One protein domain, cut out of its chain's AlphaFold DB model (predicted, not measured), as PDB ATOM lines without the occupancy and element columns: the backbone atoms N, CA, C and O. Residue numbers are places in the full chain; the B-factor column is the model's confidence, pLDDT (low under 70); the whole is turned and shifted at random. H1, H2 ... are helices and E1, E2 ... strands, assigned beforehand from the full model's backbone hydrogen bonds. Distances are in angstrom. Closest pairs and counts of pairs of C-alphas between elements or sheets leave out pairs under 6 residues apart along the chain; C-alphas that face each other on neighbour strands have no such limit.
ATOM      1  N   VAL A  43      24.935 -61.447  21.239       83.56
ATOM      2  CA  VAL A  43      24.001 -61.129  20.143       83.56
ATOM      3  C   VAL A  43      24.323 -62.052  18.963       83.56
ATOM      4  O   VAL A  43      25.402 -61.911  18.372       83.56
ATOM      5  N   PRO A  44      23.439 -63.009  18.620       84.12
ATOM      6  CA  PRO A  44      23.719 -63.990  17.581       84.12
ATOM      7  C   PRO A  44      23.885 -63.310  16.219       84.12
ATOM      8  O   PRO A  44      23.251 -62.291  15.937       84.12
ATOM      9  N   GLU A  45      24.723 -63.890  15.358       81.06
ATOM     10  CA  GLU A  45      24.951 -63.384  13.995       81.06
ATOM     11  C   GLU A  45      23.694 -63.435  13.126       81.06
ATOM     12  O   GLU A  45      23.544 -62.634  12.207       81.06
ATOM     13  N   ARG A  46      22.781 -64.360  13.439       83.81
ATOM     14  CA  ARG A  46      21.479 -64.497  12.791       83.81
ATOM     15  C   ARG A  46      20.364 -64.365  13.814       83.81
ATOM     16  O   ARG A  46      20.410 -64.984  14.876       83.81
ATOM     17  N   GLY A  47      19.372 -63.561  13.464       83.00
ATOM     18  CA  GLY A  47      18.146 -63.400  14.227       83.00
ATOM     19  C   GLY A  47      17.056 -64.362  13.771       83.00
ATOM     20  O   GLY A  47      17.200 -65.031  12.742       83.00
ATOM     21  N   PRO A  48      15.940 -64.416  14.509       84.88
ATOM     22  CA  PRO A  48      14.738 -65.103  14.059       84.88
ATOM     23  C   PRO A  48      14.236 -64.564  12.703       84.88
ATOM     24  O   PRO A  48      14.459 -63.392  12.381       84.88
ATOM     25  N   PRO A  49      13.522 -65.373  11.902       83.44
ATOM     26  CA  PRO A  49      12.866 -64.892  10.688       83.44
ATOM     27  C   PRO A  49      11.969 -63.678  10.962       83.44
ATOM     28  O   PRO A  49      11.286 -63.623  11.983       83.44
ATOM     29  N   GLY A  50      11.969 -62.708  10.046       83.88
ATOM     30  CA  GLY A  50      11.176 -61.482  10.191       83.88
ATOM     31  C   GLY A  50      11.719 -60.496  11.229       83.88
ATOM     32  O   GLY A  50      10.991 -59.598  11.635       83.88
ATOM     33  N   THR A  51      12.973 -60.643  11.667       87.69
ATOM     34  CA  THR A  51      13.638 -59.680  12.556       87.69
ATOM     35  C   THR A  51      14.692 -58.857  11.831       87.69
ATOM     36  O   THR A  51      15.179 -59.213  10.755       87.69
ATOM     37  N   VAL A  52      15.032 -57.726  12.438       88.81
ATOM     38  CA  VAL A  52      16.000 -56.761  11.922       88.81
ATOM     39  C   VAL A  52      17.083 -56.566  12.966       88.81
ATOM     40  O   VAL A  52      16.807 -56.557  14.169       88.81
ATOM     41  N   LEU A  53      18.324 -56.430  12.513       90.62
ATOM     42  CA  LEU A  53      19.454 -56.230  13.402       90.62
ATOM     43  C   LEU A  53      19.610 -54.742  13.676       90.62
ATOM     44  O   LEU A  53      19.981 -53.980  12.780       90.62
ATOM     45  N   VAL A  54      19.404 -54.350  14.929       92.38
ATOM     46  CA  VAL A  54      19.763 -53.019  15.409       92.38
ATOM     47  C   VAL A  54      21.217 -53.041  15.860       92.38
ATOM     48  O   VAL A  54      21.644 -53.873  16.663       92.38
ATOM     49  N   SER A  55      22.000 -52.132  15.297       92.31
ATOM     50  CA  SER A  55      23.411 -51.916  15.599       92.31
ATOM     51  C   SER A  55      23.636 -50.483  16.077       92.31
ATOM     52  O   SER A  55      22.913 -49.578  15.673       92.31
ATOM     53  N   LEU A  56      24.661 -50.275  16.893       93.25
ATOM     54  CA  LEU A  56      25.237 -48.967  17.175       93.25
ATOM     55  C   LEU A  56      26.305 -48.667  16.121       93.25
ATOM     56  O   LEU A  56      27.222 -49.470  15.929       93.25
ATOM     57  N   LEU A  57      26.197 -47.517  15.464       90.69
ATOM     58  CA  LEU A  57      27.286 -46.931  14.692       90.69
ATOM     59  C   LEU A  57      28.042 -45.944  15.576       90.69
ATOM     60  O   LEU A  57      27.431 -45.072  16.191       90.69
ATOM     61  N   VAL A  58      29.365 -46.088  15.627       88.69
ATOM     62  CA  VAL A  58      30.257 -45.197  16.372       88.69
ATOM     63  C   VAL A  58      31.216 -44.539  15.392       88.69
ATOM     64  O   VAL A  58      32.110 -45.193  14.855       88.69
ATOM     65  N   TYR A  59      31.041 -43.239  15.170       86.44
ATOM     66  CA  TYR A  59      31.964 -42.431  14.378       86.44
ATOM     67  C   TYR A  59      32.976 -41.775  15.313       86.44
ATOM     68  O   TYR A  59      32.593 -41.100  16.271       86.44
ATOM     69  N   ASN A  60      34.266 -41.959  15.024       82.94
ATOM     70  CA  ASN A  60      35.340 -41.380  15.825       82.94
ATOM     71  C   ASN A  60      35.293 -39.846  15.763       82.94
ATOM     72  O   ASN A  60      35.528 -39.247  14.709       82.94
ATOM     73  N   GLY A  61      35.003 -39.224  16.904       73.94
ATOM     74  CA  GLY A  61      34.779 -37.784  17.011       73.94
ATOM     75  C   GLY A  61      36.044 -36.938  17.155       73.94
ATOM     76  O   GLY A  61      35.941 -35.710  17.114       73.94
ATOM     77  N   TYR A  62      37.233 -37.539  17.319       71.75
ATOM     78  CA  TYR A  62      38.432 -36.827  17.782       71.75
ATOM     79  C   TYR A  62      38.707 -35.507  17.014       71.75
ATOM     80  O   TYR A  62      38.834 -35.508  15.775       71.75
ATOM     81  N   PRO A  63      38.864 -34.365  17.720       69.44
ATOM     82  CA  PRO A  63      39.057 -34.208  19.174       69.44
ATOM     83  C   PRO A  63      37.771 -34.057  20.012       69.44
ATOM     84  O   PRO A  63      37.848 -33.711  21.187       69.44
ATOM     85  N   PHE A  64      36.596 -34.268  19.424       75.38
ATOM     86  CA  PHE A  64      35.303 -34.217  20.107       75.38
ATOM     87  C   PHE A  64      34.853 -35.607  20.572       75.38
ATOM     88  O   PHE A  64      35.484 -36.618  20.261       75.38
ATOM     89  N   ALA A  65      33.738 -35.646  21.303       78.56
ATOM     90  CA  ALA A  65      33.061 -36.890  21.642       78.56
ATOM     91  C   ALA A  65      32.609 -37.628  20.370       78.56
ATOM     92  O   ALA A  65      32.215 -36.994  19.389       78.56
ATOM     93  N   ASP A  66      32.648 -38.960  20.406       83.88
ATOM     94  CA  ASP A  66      32.152 -39.797  19.313       83.88
ATOM     95  C   ASP A  66      30.692 -39.489  18.986       83.88
ATOM     96  O   ASP A  66      29.878 -39.230  19.880       83.88
ATOM     97  N   HIS A  67      30.355 -39.593  17.703       87.88
ATOM     98  CA  HIS A  67      28.972 -39.510  17.257       87.88
ATOM     99  C   HIS A  67      28.357 -40.905  17.221       87.88
ATOM    100  O   HIS A  67      28.957 -41.835  16.675       87.88
ATOM    101  N   TRP A  68      27.198 -41.057  17.860       92.69
ATOM    102  CA  TRP A  68      26.499 -42.331  18.008       92.69
ATOM    103  C   TRP A  68      25.140 -42.278  17.322       92.69
ATOM    104  O   TRP A  68      24.375 -41.331  17.508       92.69
ATOM    105  N   GLU A  69      24.830 -43.333  16.577       93.75
ATOM    106  CA  GLU A  69      23.565 -43.488  15.860       93.75
ATOM    107  C   GLU A  69      23.106 -44.948  15.916       93.75
ATOM    108  O   GLU A  69      23.929 -45.867  15.986       93.75
ATOM    109  N   TYR A  70      21.798 -45.180  15.821       94.12
ATOM    110  CA  TYR A  70      21.284 -46.521  15.560       94.12
ATOM    111  C   TYR A  70      21.294 -46.809  14.064       94.12
ATOM    112  O   TYR A  70      20.933 -45.957  13.254       94.12
ATOM    113  N   PHE A  71      21.621 -48.045  13.708       91.88
ATOM    114  CA  PHE A  71      21.452 -48.583  12.368       91.88
ATOM    115  C   PHE A  71      20.634 -49.863  12.424       91.88
ATOM    116  O   PHE A  71      21.060 -50.854  13.017       91.88
ATOM    117  N   ALA A  72      19.465 -49.838  11.799       90.12
ATOM    118  CA  ALA A  72      18.586 -50.984  11.671       90.12
ATOM    119  C   ALA A  72      18.629 -51.476  10.225       90.12
ATOM    120  O   ALA A  72      18.362 -50.721   9.293       90.12
ATOM    121  N   ALA A  73      18.992 -52.738  10.036       87.06
ATOM    122  CA  ALA A  73      19.065 -53.346   8.716       87.06
ATOM    123  C   ALA A  73      18.556 -54.786   8.760       87.06
ATOM    124  O   ALA A  73      18.668 -55.443   9.805       87.06
ATOM    125  N   PRO A  74      18.034 -55.305   7.635       81.38
ATOM    126  CA  PRO A  74      17.828 -56.736   7.503       81.38
ATOM    127  C   PRO A  74      19.155 -57.485   7.727       81.38
ATOM    128  O   PRO A  74      20.239 -56.898   7.591       81.38
ATOM    129  N   PRO A  75      19.096 -58.784   8.071       73.62
ATOM    130  CA  PRO A  75      20.287 -59.622   8.040       73.62
ATOM    131  C   PRO A  75      20.961 -59.479   6.672       73.62
ATOM    132  O   PRO A  75      20.276 -59.437   5.647       73.62
ATOM    133  N   ALA A 105      25.660 -53.154   3.979       73.56
ATOM    134  CA  ALA A 105      24.256 -53.344   4.326       73.56
ATOM    135  C   ALA A 105      23.469 -52.046   4.075       73.56
ATOM    136  O   ALA A 105      23.890 -50.966   4.500       73.56
ATOM    137  N   VAL A 106      22.323 -52.160   3.401       82.75
ATOM    138  CA  VAL A 106      21.354 -51.067   3.240       82.75
ATOM    139  C   VAL A 106      20.335 -51.160   4.371       82.75
ATOM    140  O   VAL A 106      19.797 -52.235   4.635       82.75
ATOM    141  N   GLY A 107      20.087 -50.049   5.055       87.50
ATOM    142  CA  GLY A 107      19.210 -50.002   6.220       87.50
ATOM    143  C   GLY A 107      18.651 -48.609   6.494       87.50
ATOM    144  O   GLY A 107      18.703 -47.716   5.648       87.50
ATOM    145  N   ALA A 108      18.132 -48.421   7.705       89.25
ATOM    146  CA  ALA A 108      17.764 -47.119   8.235       89.25
ATOM    147  C   ALA A 108      18.736 -46.685   9.336       89.25
ATOM    148  O   ALA A 108      19.044 -47.460  10.243       89.25
ATOM    149  N   VAL A 109      19.180 -45.433   9.272       91.44
ATOM    150  CA  VAL A 109      19.898 -44.760  10.358       91.44
ATOM    151  C   VAL A 109      18.911 -43.920  11.152       91.44
ATOM    152  O   VAL A 109      18.149 -43.158  10.560       91.44
ATOM    153  N   ILE A 110      18.934 -44.033  12.478       93.12
ATOM    154  CA  ILE A 110      18.157 -43.188  13.386       93.12
ATOM    155  C   ILE A 110      19.125 -42.422  14.278       93.12
ATOM    156  O   ILE A 110      19.959 -43.025  14.958       93.12
ATOM    157  N   GLN A 111      19.003 -41.097  14.283       93.38
ATOM    158  CA  GLN A 111      19.950 -40.229  14.974       93.38
ATOM    159  C   GLN A 111      19.302 -38.989  15.587       93.38
ATOM    160  O   GLN A 111      18.281 -38.485  15.111       93.38
ATOM    161  N   ALA A 112      19.974 -38.458  16.607       92.06
ATOM    162  CA  ALA A 112      19.824 -37.079  17.043       92.06
ATOM    163  C   ALA A 112      20.709 -36.171  16.171       92.06
ATOM    164  O   ALA A 112      21.883 -35.957  16.471       92.06
ATOM    165  N   ALA A 113      20.143 -35.669  15.074       87.44
ATOM    166  CA  ALA A 113      20.821 -34.784  14.134       87.44
ATOM    167  C   ALA A 113      20.758 -33.320  14.579       87.44
ATOM    168  O   ALA A 113      19.887 -32.927  15.355       87.44
ATOM    169  N   GLY A 114      21.655 -32.500  14.040       83.81
ATOM    170  CA  GLY A 114      21.674 -31.056  14.250       83.81
ATOM    171  C   GLY A 114      22.977 -30.558  14.862       83.81
ATOM    172  O   GLY A 114      23.994 -31.249  14.865       83.81
ATOM    173  N   ASP A 115      22.953 -29.318  15.338       76.81
ATOM    174  CA  ASP A 115      24.133 -28.631  15.857       76.81
ATOM    175  C   ASP A 115      23.746 -27.585  16.915       76.81
ATOM    176  O   ASP A 115      22.580 -27.232  17.083       76.81
ATOM    177  N   VAL A 116      24.727 -27.043  17.638       73.00
ATOM    178  CA  VAL A 116      24.479 -26.087  18.734       73.00
ATOM    179  C   VAL A 116      23.790 -24.794  18.262       73.00
ATOM    180  O   VAL A 116      22.993 -24.205  18.996       73.00
ATOM    181  N   ARG A 117      24.062 -24.340  17.034       71.12
ATOM    182  CA  ARG A 117      23.467 -23.131  16.447       71.12
ATOM    183  C   ARG A 117      22.024 -23.390  16.022       71.12
ATOM    184  O   ARG A 117      21.143 -22.595  16.359       71.12
ATOM    185  N   SER A 118      21.777 -24.493  15.328       75.62
ATOM    186  CA  SER A 118      20.484 -24.825  14.715       75.62
ATOM    187  C   SER A 118      19.528 -25.521  15.689       75.62
ATOM    188  O   SER A 118      18.314 -25.364  15.585       75.62
ATOM    189  N   GLY A 119      20.067 -26.178  16.715       80.94
ATOM    190  CA  GLY A 119      19.354 -27.095  17.600       80.94
ATOM    191  C   GLY A 119      19.469 -28.528  17.096       80.94
ATOM    192  O   GLY A 119      19.949 -28.756  15.984       80.94
ATOM    193  N   PHE A 120      19.020 -29.476  17.914       86.62
ATOM    194  CA  PHE A 120      18.970 -30.885  17.538       86.62
ATOM    195  C   PHE A 120      17.525 -31.347  17.333       86.62
ATOM    196  O   PHE A 120      16.594 -30.823  17.948       86.62
ATOM    197  N   TRP A 121      17.340 -32.330  16.460       90.31
ATOM    198  CA  TRP A 121      16.077 -33.014  16.189       90.31
ATOM    199  C   TRP A 121      16.335 -34.501  15.951       90.31
ATOM    200  O   TRP A 121      17.466 -34.915  15.706       90.31
ATOM    201  N   LEU A 122      15.281 -35.312  16.006       92.88
ATOM    202  CA  LEU A 122      15.367 -36.714  15.608       92.88
ATOM    203  C   LEU A 122      15.043 -36.861  14.131       92.88
ATOM    204  O   LEU A 122      14.090 -36.260  13.626       92.88
ATOM    205  N   GLU A 123      15.831 -37.678  13.449       93.00
ATOM    206  CA  GLU A 123      15.573 -38.050  12.067       93.00
ATOM    207  C   GLU A 123      15.871 -39.522  11.811       93.00
ATOM    208  O   GLU A 123      16.736 -40.134  12.443       93.00
ATOM    209  N   VAL A 124      15.134 -40.069  10.849       91.31
ATOM    210  CA  VAL A 124      15.306 -41.412  10.311       91.31
ATOM    211  C   VAL A 124      15.700 -41.276   8.846       91.31
ATOM    212  O   VAL A 124      14.989 -40.640   8.070       91.31
ATOM    213  N   ARG A 125      16.829 -41.869   8.460       89.88
ATOM    214  CA  ARG A 125      17.344 -41.893   7.087       89.88
ATOM    215  C   ARG A 125      17.233 -43.316   6.556       89.88
ATOM    216  O   ARG A 125      17.996 -44.173   6.988       89.88
ATOM    217  N   ARG A 126      16.286 -43.582   5.658       88.25
ATOM    218  CA  ARG A 126      16.043 -44.914   5.067       88.25
ATOM    219  C   ARG A 126      16.792 -45.079   3.747       88.25
ATOM    220  O   ARG A 126      17.111 -44.086   3.098       88.25
ATOM    221  N   GLY A 127      17.070 -46.320   3.350       80.69
ATOM    222  CA  GLY A 127      17.893 -46.615   2.173       80.69
ATOM    223  C   GLY A 127      19.370 -46.247   2.354       80.69
ATOM    224  O   GLY A 127      20.095 -46.081   1.377       80.69
ATOM    225  N   TRP A 128      19.828 -46.087   3.597       81.44
ATOM    226  CA  TRP A 128      21.199 -45.701   3.896       81.44
ATOM    227  C   TRP A 128      22.136 -46.901   3.773       81.44
ATOM    228  O   TRP A 128      21.931 -47.925   4.431       81.44
ATOM    229  N   ARG A 129      23.178 -46.772   2.949       80.31
ATOM    230  CA  ARG A 129      24.252 -47.764   2.838       80.31
ATOM    231  C   ARG A 129      25.384 -47.389   3.785       80.31
ATOM    232  O   ARG A 129      25.978 -46.325   3.641       80.31
ATOM    233  N   VAL A 130      25.687 -48.272   4.734       72.31
ATOM    234  CA  VAL A 130      26.834 -48.099   5.633       72.31
ATOM    235  C   VAL A 130      28.011 -48.892   5.087       72.31
ATOM    236  O   VAL A 130      27.978 -50.124   5.063       72.31
ATOM    237  N   GLU A 131      29.058 -48.186   4.677       69.94
ATOM    238  CA  GLU A 131      30.363 -48.778   4.390       69.94
ATOM    239  C   GLU A 131      31.162 -48.849   5.694       69.94
ATOM    240  O   GLU A 131      31.684 -47.844   6.185       69.94
ATOM    241  N   VAL A 132      31.198 -50.044   6.284       61.56
ATOM    242  CA  VAL A 132      32.032 -50.344   7.450       61.56
ATOM    243  C   VAL A 132      33.418 -50.719   6.935       61.56
ATOM    244  O   VAL A 132      33.534 -51.609   6.096       61.56
ATOM    245  N   GLY A 133      34.453 -50.042   7.419       54.28
ATOM    246  CA  GLY A 133      35.844 -50.310   7.062       54.28
ATOM    247  C   GLY A 133      36.726 -50.351   8.306       54.28
ATOM    248  O   GLY A 133      36.465 -49.630   9.268       54.28
ATOM    249  N   ASP A 134      37.764 -51.189   8.270       43.22
ATOM    250  CA  ASP A 134      38.778 -51.309   9.332       43.22
ATOM    251  C   ASP A 134      39.855 -50.210   9.247       43.22
ATOM    252  O   ASP A 134      40.625 -49.980  10.190       43.22
ATOM    253  N   ASP A 135      39.894 -49.484   8.128       43.62
ATOM    254  CA  ASP A 135      40.816 -48.378   7.945       43.62
ATOM    255  C   ASP A 135      40.331 -47.154   8.714       43.62
ATOM    256  O   ASP A 135      39.223 -46.651   8.527       43.62
ATOM    257  N   HIS A 136      41.217 -46.645   9.569       42.09
ATOM    258  CA  HIS A 136      41.042 -45.509  10.474       42.09
ATOM    259  C   HIS A 136      40.839 -44.157   9.749       42.09
ATOM    260  O   HIS A 136      41.162 -43.087  10.277       42.09
ATOM    261  N   HIS A 137      40.314 -44.166   8.526       43.78
ATOM    262  CA  HIS A 137      39.798 -42.978   7.876       43.78
ATOM    263  C   HIS A 137      38.578 -42.486   8.662       43.78
ATOM    264  O   HIS A 137      37.666 -43.251   8.961       43.78
ATOM    265  N   ARG A 138      38.562 -41.183   8.979       50.06
ATOM    266  CA  ARG A 138      37.551 -40.448   9.781       50.06
ATOM    267  C   ARG A 138      36.080 -40.624   9.346       50.06
ATOM    268  O   ARG A 138      35.205 -39.990   9.924       50.06
ATOM    269  N   HIS A 139      35.805 -41.426   8.323       56.41
ATOM    270  CA  HIS A 139      34.515 -41.538   7.657       56.41
ATOM    271  C   HIS A 139      33.853 -42.917   7.799       56.41
ATOM    272  O   HIS A 139      32.664 -43.013   7.505       56.41
ATOM    273  N   HIS A 140      34.554 -43.950   8.287       71.12
ATOM    274  CA  HIS A 140      33.960 -45.276   8.489       71.12
ATOM    275  C   HIS A 140      33.577 -45.489   9.961       71.12
ATOM    276  O   HIS A 140      34.452 -45.441  10.830       71.12
ATOM    277  N   PRO A 141      32.286 -45.699  10.280       78.50
ATOM    278  CA  PRO A 141      31.879 -45.997  11.643       78.50
ATOM    279  C   PRO A 141      32.249 -47.429  12.022       78.50
ATOM    280  O   PRO A 141      32.097 -48.362  11.230       78.50
ATOM    281  N   SER A 142      32.624 -47.628  13.284       84.44
ATOM    282  CA  SER A 142      32.599 -48.963  13.879       84.44
ATOM    283  C   SER A 142      31.145 -49.396  14.078       84.44
ATOM    284  O   SER A 142      30.310 -48.591  14.495       84.44
ATOM    285  N   ARG A 143      30.834 -50.670  13.809       85.88
ATOM    286  CA  ARG A 143      29.482 -51.228  13.959       85.88
ATOM    287  C   ARG A 143      29.438 -52.254  15.087       85.88
ATOM    288  O   ARG A 143      30.088 -53.291  15.004       85.88
ATOM    289  N   VAL A 144      28.610 -52.003  16.099       88.88
ATOM    290  CA  VAL A 144      28.387 -52.924  17.227       88.88
ATOM    291  C   VAL A 144      26.961 -53.453  17.180       88.88
ATOM    292  O   VAL A 144      26.015 -52.674  17.122       88.88
ATOM    293  N   ARG A 145      26.774 -54.775  17.203       91.38
ATOM    294  CA  ARG A 145      25.435 -55.386  17.252       91.38
ATOM    295  C   ARG A 145      24.814 -55.165  18.626       91.38
ATOM    296  O   ARG A 145      25.490 -55.418  19.614       91.38
ATOM    297  N   LEU A 146      23.555 -54.728  18.680       93.00
ATOM    298  CA  LEU A 146      22.844 -54.487  19.939       93.00
ATOM    299  C   LEU A 146      21.755 -55.531  20.194       93.00
ATOM    300  O   LEU A 146      21.778 -56.187  21.229       93.00
ATOM    301  N   ALA A 147      20.814 -55.698  19.261       92.38
ATOM    302  CA  ALA A 147      19.704 -56.636  19.417       92.38
ATOM    303  C   ALA A 147      19.001 -56.935  18.086       92.38
ATOM    304  O   ALA A 147      19.086 -56.160  17.130       92.38
ATOM    305  N   TRP A 148      18.260 -58.042  18.060       91.31
ATOM    306  CA  TRP A 148      17.282 -58.350  17.019       91.31
ATOM    307  C   TRP A 148      15.903 -57.874  17.469       91.31
ATOM    308  O   TRP A 148      15.478 -58.219  18.568       91.31
ATOM    309  N   VAL A 149      15.205 -57.105  16.633       89.94
ATOM    310  CA  VAL A 149      13.853 -56.598  16.933       89.94
ATOM    311  C   VAL A 149      12.859 -57.030  15.846       89.94
ATOM    312  O   VAL A 149      13.292 -57.309  14.722       89.94
ATOM    313  N   PRO A 150      11.546 -57.118  16.137       86.38
ATOM    314  CA  PRO A 150      10.535 -57.435  15.130       86.38
ATOM    315  C   PRO A 150      10.603 -56.482  13.930       86.38
ATOM    316  O   PRO A 150      10.632 -55.260  14.075       86.38
ATOM    317  N   GLY A 151      10.655 -57.054  12.731       72.44
ATOM    318  CA  GLY A 151      10.775 -56.335  11.470       72.44
ATOM    319  C   GLY A 151       9.427 -55.866  10.945       72.44
ATOM    320  O   GLY A 151       9.003 -56.285   9.872       72.44
ATOM    321  N   GLU A 152       8.743 -54.992  11.678       60.38
ATOM    322  CA  GLU A 152       7.520 -54.361  11.184       60.38
ATOM    323  C   GLU A 152       7.862 -53.045  10.464       60.38
ATOM    324  O   GLU A 152       7.894 -51.963  11.046       60.38
ATOM    325  N   THR A 153       8.072 -53.158   9.148       54.84
ATOM    326  CA  THR A 153       8.029 -52.100   8.111       54.84
ATOM    327  C   THR A 153       9.206 -51.104   7.923       54.84
ATOM    328  O   THR A 153       9.441 -50.198   8.714       54.84
ATOM    329  N   VAL A 154       9.800 -51.227   6.718       56.72
ATOM    330  CA  VAL A 154      10.500 -50.265   5.826       56.72
ATOM    331  C   VAL A 154      11.881 -49.725   6.244       56.72
ATOM    332  O   VAL A 154      12.011 -48.656   6.839       56.72
ATOM    333  N   PHE A 155      12.933 -50.399   5.763       60.78
ATOM    334  CA  PHE A 155      14.284 -49.823   5.583       60.78
ATOM    335  C   PHE A 155      14.532 -49.325   4.158       60.78
ATOM    336  O   PHE A 155      15.624 -48.845   3.850       60.78
ATOM    337  N   GLU A 156      13.537 -49.475   3.284       61.53
ATOM    338  CA  GLU A 156      13.640 -49.127   1.876       61.53
ATOM    339  C   GLU A 156      13.741 -47.606   1.729       61.53
ATOM    340  O   GLU A 156      13.062 -46.841   2.424       61.53
ATOM    341  N   GLY A 157      14.648 -47.175   0.854       59.38
ATOM    342  CA  GLY A 157      14.688 -45.798   0.379       59.38
ATOM    343  C   GLY A 157      13.497 -45.513  -0.534       59.38
ATOM    344  O   GLY A 157      12.516 -46.257  -0.575       59.38
ATOM    345  N   ARG A 158      13.575 -44.428  -1.297       62.12
ATOM    346  CA  ARG A 158      12.642 -44.231  -2.411       62.12
ATOM    347  C   ARG A 158      12.924 -45.239  -3.534       62.12
ATOM    348  O   ARG A 158      14.014 -45.802  -3.611       62.12
ATOM    349  N   GLU A 159      11.934 -45.465  -4.401       59.28
ATOM    350  CA  GLU A 159      12.024 -46.400  -5.542       59.28
ATOM    351  C   GLU A 159      13.183 -46.081  -6.508       59.28
ATOM    352  O   GLU A 159      13.658 -46.957  -7.224       59.28
ATOM    353  N   ASP A 160      13.666 -44.841  -6.510       63.34
ATOM    354  CA  ASP A 160      14.795 -44.341  -7.301       63.34
ATOM    355  C   ASP A 160      16.174 -44.588  -6.653       63.34
ATOM    356  O   ASP A 160      17.204 -44.232  -7.228       63.34
ATOM    357  N   GLY A 161      16.214 -45.207  -5.468       63.12
ATOM    358  CA  GLY A 161      17.438 -45.409  -4.696       63.12
ATOM    359  C   GLY A 161      17.867 -44.190  -3.872       63.12
ATOM    360  O   GLY A 161      18.951 -44.217  -3.286       63.12
ATOM    361  N   GLU A 162      17.049 -43.133  -3.789       68.38
ATOM    362  CA  GLU A 162      17.335 -41.981  -2.937       68.38
ATOM    363  C   GLU A 162      17.105 -42.272  -1.447       68.38
ATOM    364  O   GLU A 162      16.170 -42.971  -1.033       68.38
ATOM    365  N   VAL A 163      17.949 -41.652  -0.617       76.12
ATOM    366  CA  VAL A 163      17.825 -41.674   0.843       76.12
ATOM    367  C   VAL A 163      16.606 -40.855   1.256       76.12
ATOM    368  O   VAL A 163      16.556 -39.641   1.053       76.12
ATOM    369  N   LEU A 164      15.639 -41.507   1.897       82.81
ATOM    370  CA  LEU A 164      14.466 -40.836   2.445       82.81
ATOM    371  C   LEU A 164      14.763 -40.358   3.871       82.81
ATOM    372  O   LEU A 164      15.047 -41.178   4.743       82.81
ATOM    373  N   VAL A 165      14.672 -39.047   4.113       85.81
ATOM    374  CA  VAL A 165      14.839 -38.447   5.448       85.81
ATOM    375  C   VAL A 165      13.479 -38.088   6.034       85.81
ATOM    376  O   VAL A 165      12.725 -37.313   5.447       85.81
ATOM    377  N   GLU A 166      13.178 -38.621   7.212       87.06
ATOM    378  CA  GLU A 166      11.904 -38.427   7.899       87.06
ATOM    379  C   GLU A 166      12.097 -37.981   9.342       87.06
ATOM    380  O   GLU A 166      13.087 -38.300   9.991       87.06
ATOM    381  N   ARG A 167      11.104 -37.257   9.862       90.88
ATOM    382  CA  ARG A 167      11.061 -36.780  11.255       90.88
ATOM    383  C   ARG A 167       9.834 -37.282  12.010       90.88
ATOM    384  O   ARG A 167       9.489 -36.744  13.055       90.88
ATOM    385  N   GLN A 168       9.129 -38.260  11.449       88.81
ATOM    386  CA  GLN A 168       7.969 -38.883  12.073       88.81
ATOM    387  C   GLN A 168       8.217 -40.389  12.174       88.81
ATOM    388  O   GLN A 168       8.639 -40.984  11.179       88.81
ATOM    389  N   PRO A 169       7.969 -41.000  13.342       89.50
ATOM    390  CA  PRO A 169       8.180 -42.425  13.524       89.50
ATOM    391  C   PRO A 169       7.099 -43.232  12.791       89.50
ATOM    392  O   PRO A 169       5.907 -42.924  12.884       89.50
ATOM    393  N   ARG A 170       7.501 -44.296  12.094       85.81
ATOM    394  CA  ARG A 170       6.608 -45.210  11.365       85.81
ATOM    395  C   ARG A 170       6.285 -46.467  12.163       85.81
ATOM    396  O   ARG A 170       5.118 -46.851  12.236       85.81
ATOM    397  N   CYS A 171       7.295 -47.076  12.775       86.62
ATOM    398  CA  CYS A 171       7.158 -48.325  13.521       86.62
ATOM    399  C   CYS A 171       7.198 -48.103  15.040       86.62
ATOM    400  O   CYS A 171       7.521 -47.016  15.525       86.62
ATOM    401  N   GLU A 172       6.845 -49.134  15.807       89.19
ATOM    402  CA  GLU A 172       6.842 -49.080  17.274       89.19
ATOM    403  C   GLU A 172       8.227 -48.768  17.853       89.19
ATOM    404  O   GLU A 172       8.344 -47.892  18.709       89.19
ATOM    405  N   PHE A 173       9.276 -49.392  17.310       90.75
ATOM    406  CA  PHE A 173      10.663 -49.116  17.683       90.75
ATOM    407  C   PHE A 173      10.994 -47.619  17.570       90.75
ATOM    408  O   PHE A 173      11.436 -46.998  18.534       90.75
ATOM    409  N   GLU A 174      10.698 -47.003  16.420       91.69
ATOM    410  CA  GLU A 174      10.912 -45.568  16.204       91.69
ATOM    411  C   GLU A 174      10.044 -44.715  17.137       91.69
ATOM    412  O   GLU A 174      10.517 -43.714  17.668       91.69
ATOM    413  N   ARG A 175       8.786 -45.103  17.391       92.62
ATOM    414  CA  ARG A 175       7.911 -44.360  18.314       92.62
ATOM    415  C   ARG A 175       8.488 -44.312  19.721       92.62
ATOM    416  O   ARG A 175       8.373 -43.274  20.361       92.62
ATOM    417  N   ILE A 176       9.093 -45.402  20.188       93.88
ATOM    418  CA  ILE A 176       9.725 -45.467  21.508       93.88
ATOM    419  C   ILE A 176      10.975 -44.589  21.537       93.88
ATOM    420  O   ILE A 176      11.098 -43.758  22.436       93.88
ATOM    421  N   LEU A 177      11.836 -44.674  20.514       93.31
ATOM    422  CA  LEU A 177      12.998 -43.785  20.387       93.31
ATOM    423  C   LEU A 177      12.597 -42.299  20.425       93.31
ATOM    424  O   LEU A 177      13.262 -41.492  21.072       93.31
ATOM    425  N   PHE A 178      11.486 -41.941  19.773       93.69
ATOM    426  CA  PHE A 178      10.990 -40.565  19.677       93.69
ATOM    427  C   PHE A 178      10.336 -40.029  20.960       93.69
ATOM    428  O   PHE A 178      10.045 -38.834  21.033       93.69
ATOM    429  N   ARG A 179      10.122 -40.864  21.987       94.38
ATOM    430  CA  ARG A 179       9.699 -40.388  23.318       94.38
ATOM    431  C   ARG A 179      10.824 -39.662  24.046       94.38
ATOM    432  O   ARG A 179      10.546 -38.783  24.859       94.38
ATOM    433  N   VAL A 180      12.076 -40.014  23.750       93.25
ATOM    434  CA  VAL A 180      13.241 -39.316  24.291       93.25
ATOM    435  C   VAL A 180      13.516 -38.099  23.412       93.25
ATOM    436  O   VAL A 180      13.808 -38.264  22.226       93.25
ATOM    437  N   PRO A 181      13.430 -36.871  23.950       89.12
ATOM    438  CA  PRO A 181      13.667 -35.675  23.160       89.12
ATOM    439  C   PRO A 181      15.110 -35.642  22.647       89.12
ATOM    440  O   PRO A 181      16.038 -36.110  23.311       89.12
ATOM    441  N   ALA A 182      15.304 -35.045  21.470       87.94
ATOM    442  CA  ALA A 182      16.645 -34.756  20.980       87.94
ATOM    443  C   ALA A 182      17.401 -33.855  21.985       87.94
ATOM    444  O   ALA A 182      16.768 -33.071  22.699       87.94
ATOM    445  N   PRO A 183      18.742 -33.932  22.045       83.25
ATOM    446  CA  PRO A 183      19.541 -33.109  22.944       83.25
ATOM    447  C   PRO A 183      19.238 -31.611  22.802       83.25
ATOM    448  O   PRO A 183      19.183 -31.069  21.704       83.25
ATOM    449  N   GLU A 184      19.049 -30.902  23.911       74.00
ATOM    450  CA  GLU A 184      18.788 -29.461  23.852       74.00
ATOM    451  C   GLU A 184      20.060 -28.646  23.564       74.00
ATOM    452  O   GLU A 184      21.192 -29.095  23.776       74.00
ATOM    453  N   LYS A 185      19.875 -27.388  23.137       62.38
ATOM    454  CA  LYS A 185      20.962 -26.405  23.036       62.38
ATOM    455  C   LYS A 185      21.534 -26.128  24.426       62.38
ATOM    456  O   LYS A 185      21.023 -25.299  25.172       62.38
ATOM    457  N   THR A 186      22.637 -26.772  24.767       55.50
ATOM    458  CA  THR A 186      23.379 -26.474  25.994       55.50
ATOM    459  C   THR A 186      24.448 -25.421  25.715       55.50
ATOM    460  O   THR A 186      25.637 -25.698  25.643       55.50
ATOM    461  N   ASN A 216      23.900 -35.006  24.781       85.75
ATOM    462  CA  ASN A 216      24.407 -35.179  23.416       85.75
ATOM    463  C   ASN A 216      23.839 -36.469  22.783       85.75
ATOM    464  O   ASN A 216      22.984 -37.127  23.380       85.75
ATOM    465  N   CYS A 217      24.293 -36.832  21.578       88.75
ATOM    466  CA  CYS A 217      23.825 -38.036  20.880       88.75
ATOM    467  C   CYS A 217      24.083 -39.332  21.670       88.75
ATOM    468  O   CYS A 217      23.238 -40.221  21.653       88.75
ATOM    469  N   GLN A 218      25.177 -39.422  22.434       89.31
ATOM    470  CA  GLN A 218      25.468 -40.586  23.275       89.31
ATOM    471  C   GLN A 218      24.470 -40.694  24.431       89.31
ATOM    472  O   GLN A 218      23.928 -41.768  24.682       89.31
ATOM    473  N   THR A 219      24.178 -39.573  25.103       89.56
ATOM    474  CA  THR A 219      23.147 -39.524  26.150       89.56
ATOM    475  C   THR A 219      21.784 -39.920  25.591       89.56
ATOM    476  O   THR A 219      21.103 -40.744  26.190       89.56
ATOM    477  N   TRP A 220      21.417 -39.403  24.412       93.44
ATOM    478  CA  TRP A 220      20.162 -39.762  23.752       93.44
ATOM    479  C   TRP A 220      20.088 -41.259  23.410       93.44
ATOM    480  O   TRP A 220      19.060 -41.891  23.654       93.44
ATOM    481  N   VAL A 221      21.170 -41.861  22.899       95.00
ATOM    482  CA  VAL A 221      21.228 -43.310  22.634       95.00
ATOM    483  C   VAL A 221      21.028 -44.111  23.923       95.00
ATOM    484  O   VAL A 221      20.216 -45.031  23.938       95.00
ATOM    485  N   VAL A 222      21.703 -43.749  25.018       94.56
ATOM    486  CA  VAL A 222      21.554 -44.444  26.309       94.56
ATOM    487  C   VAL A 222      20.120 -44.342  26.838       94.56
ATOM    488  O   VAL A 222      19.515 -45.356  27.172       94.56
ATOM    489  N   GLU A 223      19.550 -43.139  26.879       94.88
ATOM    490  CA  GLU A 223      18.200 -42.907  27.411       94.88
ATOM    491  C   GLU A 223      17.116 -43.570  26.554       94.88
ATOM    492  O   GLU A 223      16.159 -44.140  27.071       94.88
ATOM    493  N   SER A 224      17.273 -43.549  25.231       96.19
ATOM    494  CA  SER A 224      16.336 -44.229  24.331       96.19
ATOM    495  C   SER A 224      16.455 -45.753  24.407       96.19
ATOM    496  O   SER A 224      15.443 -46.443  24.306       96.19
ATOM    497  N   ALA A 225      17.647 -46.296  24.678       96.38
ATOM    498  CA  ALA A 225      17.808 -47.716  24.985       96.38
ATOM    499  C   ALA A 225      17.101 -48.104  26.295       96.38
ATOM    500  O   ALA A 225      16.533 -49.188  26.377       96.38
ATOM    501  N   GLU A 226      17.085 -47.230  27.305       97.12
ATOM    502  CA  GLU A 226      16.338 -47.460  28.550       97.12
ATOM    503  C   GLU A 226      14.823 -47.516  28.313       97.12
ATOM    504  O   GLU A 226      14.146 -48.384  28.867       97.12
ATOM    505  N   GLU A 227      14.292 -46.646  27.448       97.19
ATOM    506  CA  GLU A 227      12.897 -46.730  27.000       97.19
ATOM    507  C   GLU A 227      12.614 -48.065  26.292       97.19
ATOM    508  O   GLU A 227      11.620 -48.725  26.594       97.19
ATOM    509  N   LEU A 228      13.512 -48.511  25.404       95.81
ATOM    510  CA  LEU A 228      13.383 -49.794  24.703       95.81
ATOM    511  C   LEU A 228      13.439 -51.001  25.647       95.81
ATOM    512  O   LEU A 228      12.745 -51.987  25.406       95.81
ATOM    513  N   VAL A 229      14.232 -50.943  26.721       96.38
ATOM    514  CA  VAL A 229      14.238 -51.986  27.760       96.38
ATOM    515  C   VAL A 229      12.915 -52.011  28.515       96.38
ATOM    516  O   VAL A 229      12.380 -53.087  28.779       96.38
ATOM    517  N   ARG A 230      12.350 -50.841  28.837       96.56
ATOM    518  CA  ARG A 230      11.064 -50.765  29.544       96.56
ATOM    519  C   ARG A 230       9.918 -51.371  28.739       96.56
ATOM    520  O   ARG A 230       9.030 -51.982  29.322       96.56
ATOM    521  N   GLU A 231       9.969 -51.220  27.422       95.25
ATOM    522  CA  GLU A 231       8.999 -51.790  26.481       95.25
ATOM    523  C   GLU A 231       9.333 -53.243  26.087       95.25
ATOM    524  O   GLU A 231       8.645 -53.843  25.268       95.25
ATOM    525  N   GLY A 232      10.388 -53.837  26.661       92.25
ATOM    526  CA  GLY A 232      10.769 -55.229  26.411       92.25
ATOM    527  C   GLY A 232      11.360 -55.492  25.023       92.25
ATOM    528  O   GLY A 232      11.447 -56.647  24.612       92.25
ATOM    529  N   ILE A 233      11.774 -54.446  24.301       92.25
ATOM    530  CA  ILE A 233      12.409 -54.560  22.981       92.25
ATOM    531  C   ILE A 233      13.904 -54.844  23.120       92.25
ATOM    532  O   ILE A 233      14.458 -55.655  22.377       92.25
ATOM    533  N   PHE A 234      14.567 -54.173  24.063       94.06
ATOM    534  CA  PHE A 234      15.965 -54.428  24.403       94.06
ATOM    535  C   PHE A 234      16.083 -55.162  25.735       94.06
ATOM    536  O   PHE A 234      15.240 -55.054  26.621       94.06
ATOM    537  N   GLU A 235      17.188 -55.883  25.895       93.38
ATOM    538  CA  GLU A 235      17.584 -56.434  27.185       93.38
ATOM    539  C   GLU A 235      18.408 -55.412  27.981       93.38
ATOM    540  O   GLU A 235      19.162 -54.624  27.406       93.38
ATOM    541  N   GLN A 236      18.347 -55.483  29.315       94.25
ATOM    542  CA  GLN A 236      19.083 -54.579  30.211       94.25
ATOM    543  C   GLN A 236      20.596 -54.530  29.917       94.25
ATOM    544  O   GLN A 236      21.201 -53.461  29.988       94.25
ATOM    545  N   ARG A 237      21.194 -55.651  29.481       93.56
ATOM    546  CA  ARG A 237      22.619 -55.714  29.103       93.56
ATOM    547  C   ARG A 237      23.012 -54.715  28.010       93.56
ATOM    548  O   ARG A 237      24.159 -54.280  27.977       93.56
ATOM    549  N   VAL A 238      22.082 -54.343  27.125       94.00
ATOM    550  CA  VAL A 238      22.333 -53.363  26.060       94.00
ATOM    551  C   VAL A 238      22.579 -51.986  26.675       94.00
ATOM    552  O   VAL A 238      23.558 -51.326  26.342       94.00
ATOM    553  N   VAL A 239      21.732 -51.574  27.620       94.50
ATOM    554  CA  VAL A 239      21.886 -50.305  28.349       94.50
ATOM    555  C   VAL A 239      23.175 -50.305  29.164       94.50
ATOM    556  O   VAL A 239      23.910 -49.319  29.146       94.50
ATOM    557  N   ASP A 240      23.480 -51.412  29.840       92.94
ATOM    558  CA  ASP A 240      24.691 -51.532  30.655       92.94
ATOM    559  C   ASP A 240      25.958 -51.387  29.793       92.94
ATOM    560  O   ASP A 240      26.871 -50.639  30.152       92.94
ATOM    561  N   TYR A 241      25.976 -52.010  28.608       91.88
ATOM    562  CA  TYR A 241      27.033 -51.833  27.609       91.88
ATOM    563  C   TYR A 241      27.152 -50.374  27.145       91.88
ATOM    564  O   TYR A 241      28.257 -49.822  27.112       91.88
ATOM    565  N   LEU A 242      26.035 -49.728  26.793       92.38
ATOM    566  CA  LEU A 242      26.038 -48.352  26.282       92.38
ATOM    567  C   LEU A 242      26.543 -47.365  27.342       92.38
ATOM    568  O   LEU A 242      27.350 -46.488  27.032       92.38
ATOM    569  N   ARG A 243      26.133 -47.543  28.604       90.69
ATOM    570  CA  ARG A 243      26.617 -46.754  29.746       90.69
ATOM    571  C   ARG A 243      28.105 -46.973  30.002       90.69
ATOM    572  O   ARG A 243      28.832 -46.007  30.201       90.69
ATOM    573  N   ALA A 244      28.580 -48.219  29.975       87.81
ATOM    574  CA  ALA A 244      30.004 -48.499  30.137       87.81
ATOM    575  C   ALA A 244      30.828 -47.833  29.021       87.81
ATOM    576  O   ALA A 244      31.844 -47.195  29.292       87.81
ATOM    577  N   THR A 245      30.352 -47.924  27.777       83.75
ATOM    578  CA  THR A 245      31.035 -47.388  26.590       83.75
ATOM    579  C   THR A 245      31.087 -45.859  26.576       83.75
ATOM    580  O   THR A 245      32.108 -45.299  26.177       83.75
ATOM    581  N   SER A 246      30.043 -45.168  27.046       78.00
ATOM    582  CA  SER A 246      30.009 -43.696  27.064       78.00
ATOM    583  C   SER A 246      30.919 -43.084  28.135       78.00
ATOM    584  O   SER A 246      31.381 -41.956  27.980       78.00
ATOM    585  N   ILE A 247      31.230 -43.831  29.200       63.62
ATOM    586  CA  ILE A 247      32.083 -43.367  30.306       63.62
ATOM    587  C   ILE A 247      33.583 -43.507  29.983       63.62
ATOM    588  O   ILE A 247      34.384 -42.701  30.450       63.62
ATOM    589  N   MET A 248      33.990 -44.498  29.180       56.12
ATOM    590  CA  MET A 248      35.413 -44.819  28.955       56.12
ATOM    591  C   MET A 248      36.171 -43.880  27.995       56.12
ATOM    592  O   MET A 248      37.366 -44.085  27.794       56.12
ATOM    593  N   LYS A 249      35.526 -42.878  27.384       50.72
ATOM    594  CA  LYS A 249      36.156 -41.992  26.379       50.72
ATOM    595  C   LYS A 249      36.205 -40.503  26.766       50.72
ATOM    596  O   LYS A 249      36.322 -39.659  25.879       50.72
ATOM    597  N   VAL A 250      36.117 -40.181  28.061       37.56
ATOM    598  CA  VAL A 250      36.305 -38.809  28.588       37.56
ATOM    599  C   VAL A 250      37.763 -38.549  28.944       37.56
ATOM    600  O   VAL A 250      38.360 -39.413  29.623       37.56
TER     601      VAL A 250
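What this domain is: This is residues 43 to 75, 105 to 186 and 216 to 250 of the 250 residues of an uncharacterized protein of Myceliophthora thermophila (strain ATCC 42464 / BCRC 31852 / DSM 1799) (UniProt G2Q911). What is the main picture? One strongly twisted sheet of six strands has three helices on one face, in two layers, helices on one face of a sheet; H2 and H3 lie side by side as a helical hairpin, and the small helix H1 sits next to H2. What is printed? There are 150 residues with six named strands and then three named helices, E1 E2 E3 E4 E5 E6 H1 H2 H3, of mixed class, and the sheet's order is E5 E1 E2 E3 E4 E6, antiparallel throughout. How large is it? The whole is compact and rounded, with a radius of gyration of the C-alphas of 14.8 A and spans of 40 by 37 by 33 A.

Where its parts are: Where are the strands? E1, residues 51 to 59, begins at C-alpha 51, (13.638, -59.680, 12.556), and is 25.2 A long from first to last C-alpha; E2, residues 67 to 73, is 19.0 A. E3, residues 106 to 115, and E4, residues 119 to 129, are 25.9 A each; E5, residues 142 to 150, is 23.7 A, and E6, residues 164 to 166, is 6.5 A. Does a strand bend? E3 bends by 56 degrees at residue 112, E4 by 79 degrees at residue 126 and E5 by 55 degrees at residue 147. Where are the helices? H1 is residues 172 to 177, 8.7 A; H2 is residues 217 to 230, 20.0 A; H3, residues 236 to 247, 17.2 A, ends at C-alpha 247, (32.083, -43.367, 30.306).

How they stand to each other: Which backbone atoms join the strands? Within hydrogen-bond range are N 54 and O 147 between E1 and the edge strand E5, 2.9 A; N 55 and O 71 in the hairpin E1 and E2, 2.8 A; and N 72 and O 108 between E2 and E3, 2.9 A. So are N 109 and O 125 in the hairpin E3 and E4, 2.9 A, and N 124 and O 166 between E4 and the edge strand E6, 2.8 A. How do the helices stand to the sheet? H1, over none of the strands at a height over the sheet of 5.8 A, is on the same face as H2, at 9.4 A. H2 runs along the strands, at 1 degrees to E2 on the local plane; its closest C-alphas to E2 are those of Gln 218 and Trp 68, 5.6 A. H3 is on the sheet too, and its closest C-alphas to E5 are those of Val 238 and Leu 146, 6.2 A. How do the helices meet? H2 and H3 touch at a shallow tilt of 16 degrees, opposite ways, the closest C-alphas being those of Ala 225 and Val 239, 5.9 A. H2, with residues 224 to 228 alone, touches H1 at a steep tilt of 45 degrees, the closest C-alphas being those of Ser 224 and Leu 177, 5.2 A; H1 and H3 are apart. In H1, H2 and H3 every O i to N i+4 pair is within hydrogen-bond range.

The domain as a whole: Where is the chain cut? Residues 76 to 104 and 187 to 215 are not printed, with C-alphas 75 and 105 8.3 A apart and C-alphas 186 and 216 9.1 A apart. Which links are long? Those from E4 to E5 and from E5 to E6 are long. Where is confidence low? The mean pLDDT of the printed part is 82.0, and it is under 70 at residue 63 and residues 131 to 139, 152 to 162, 185 to 186 and 247 to 250.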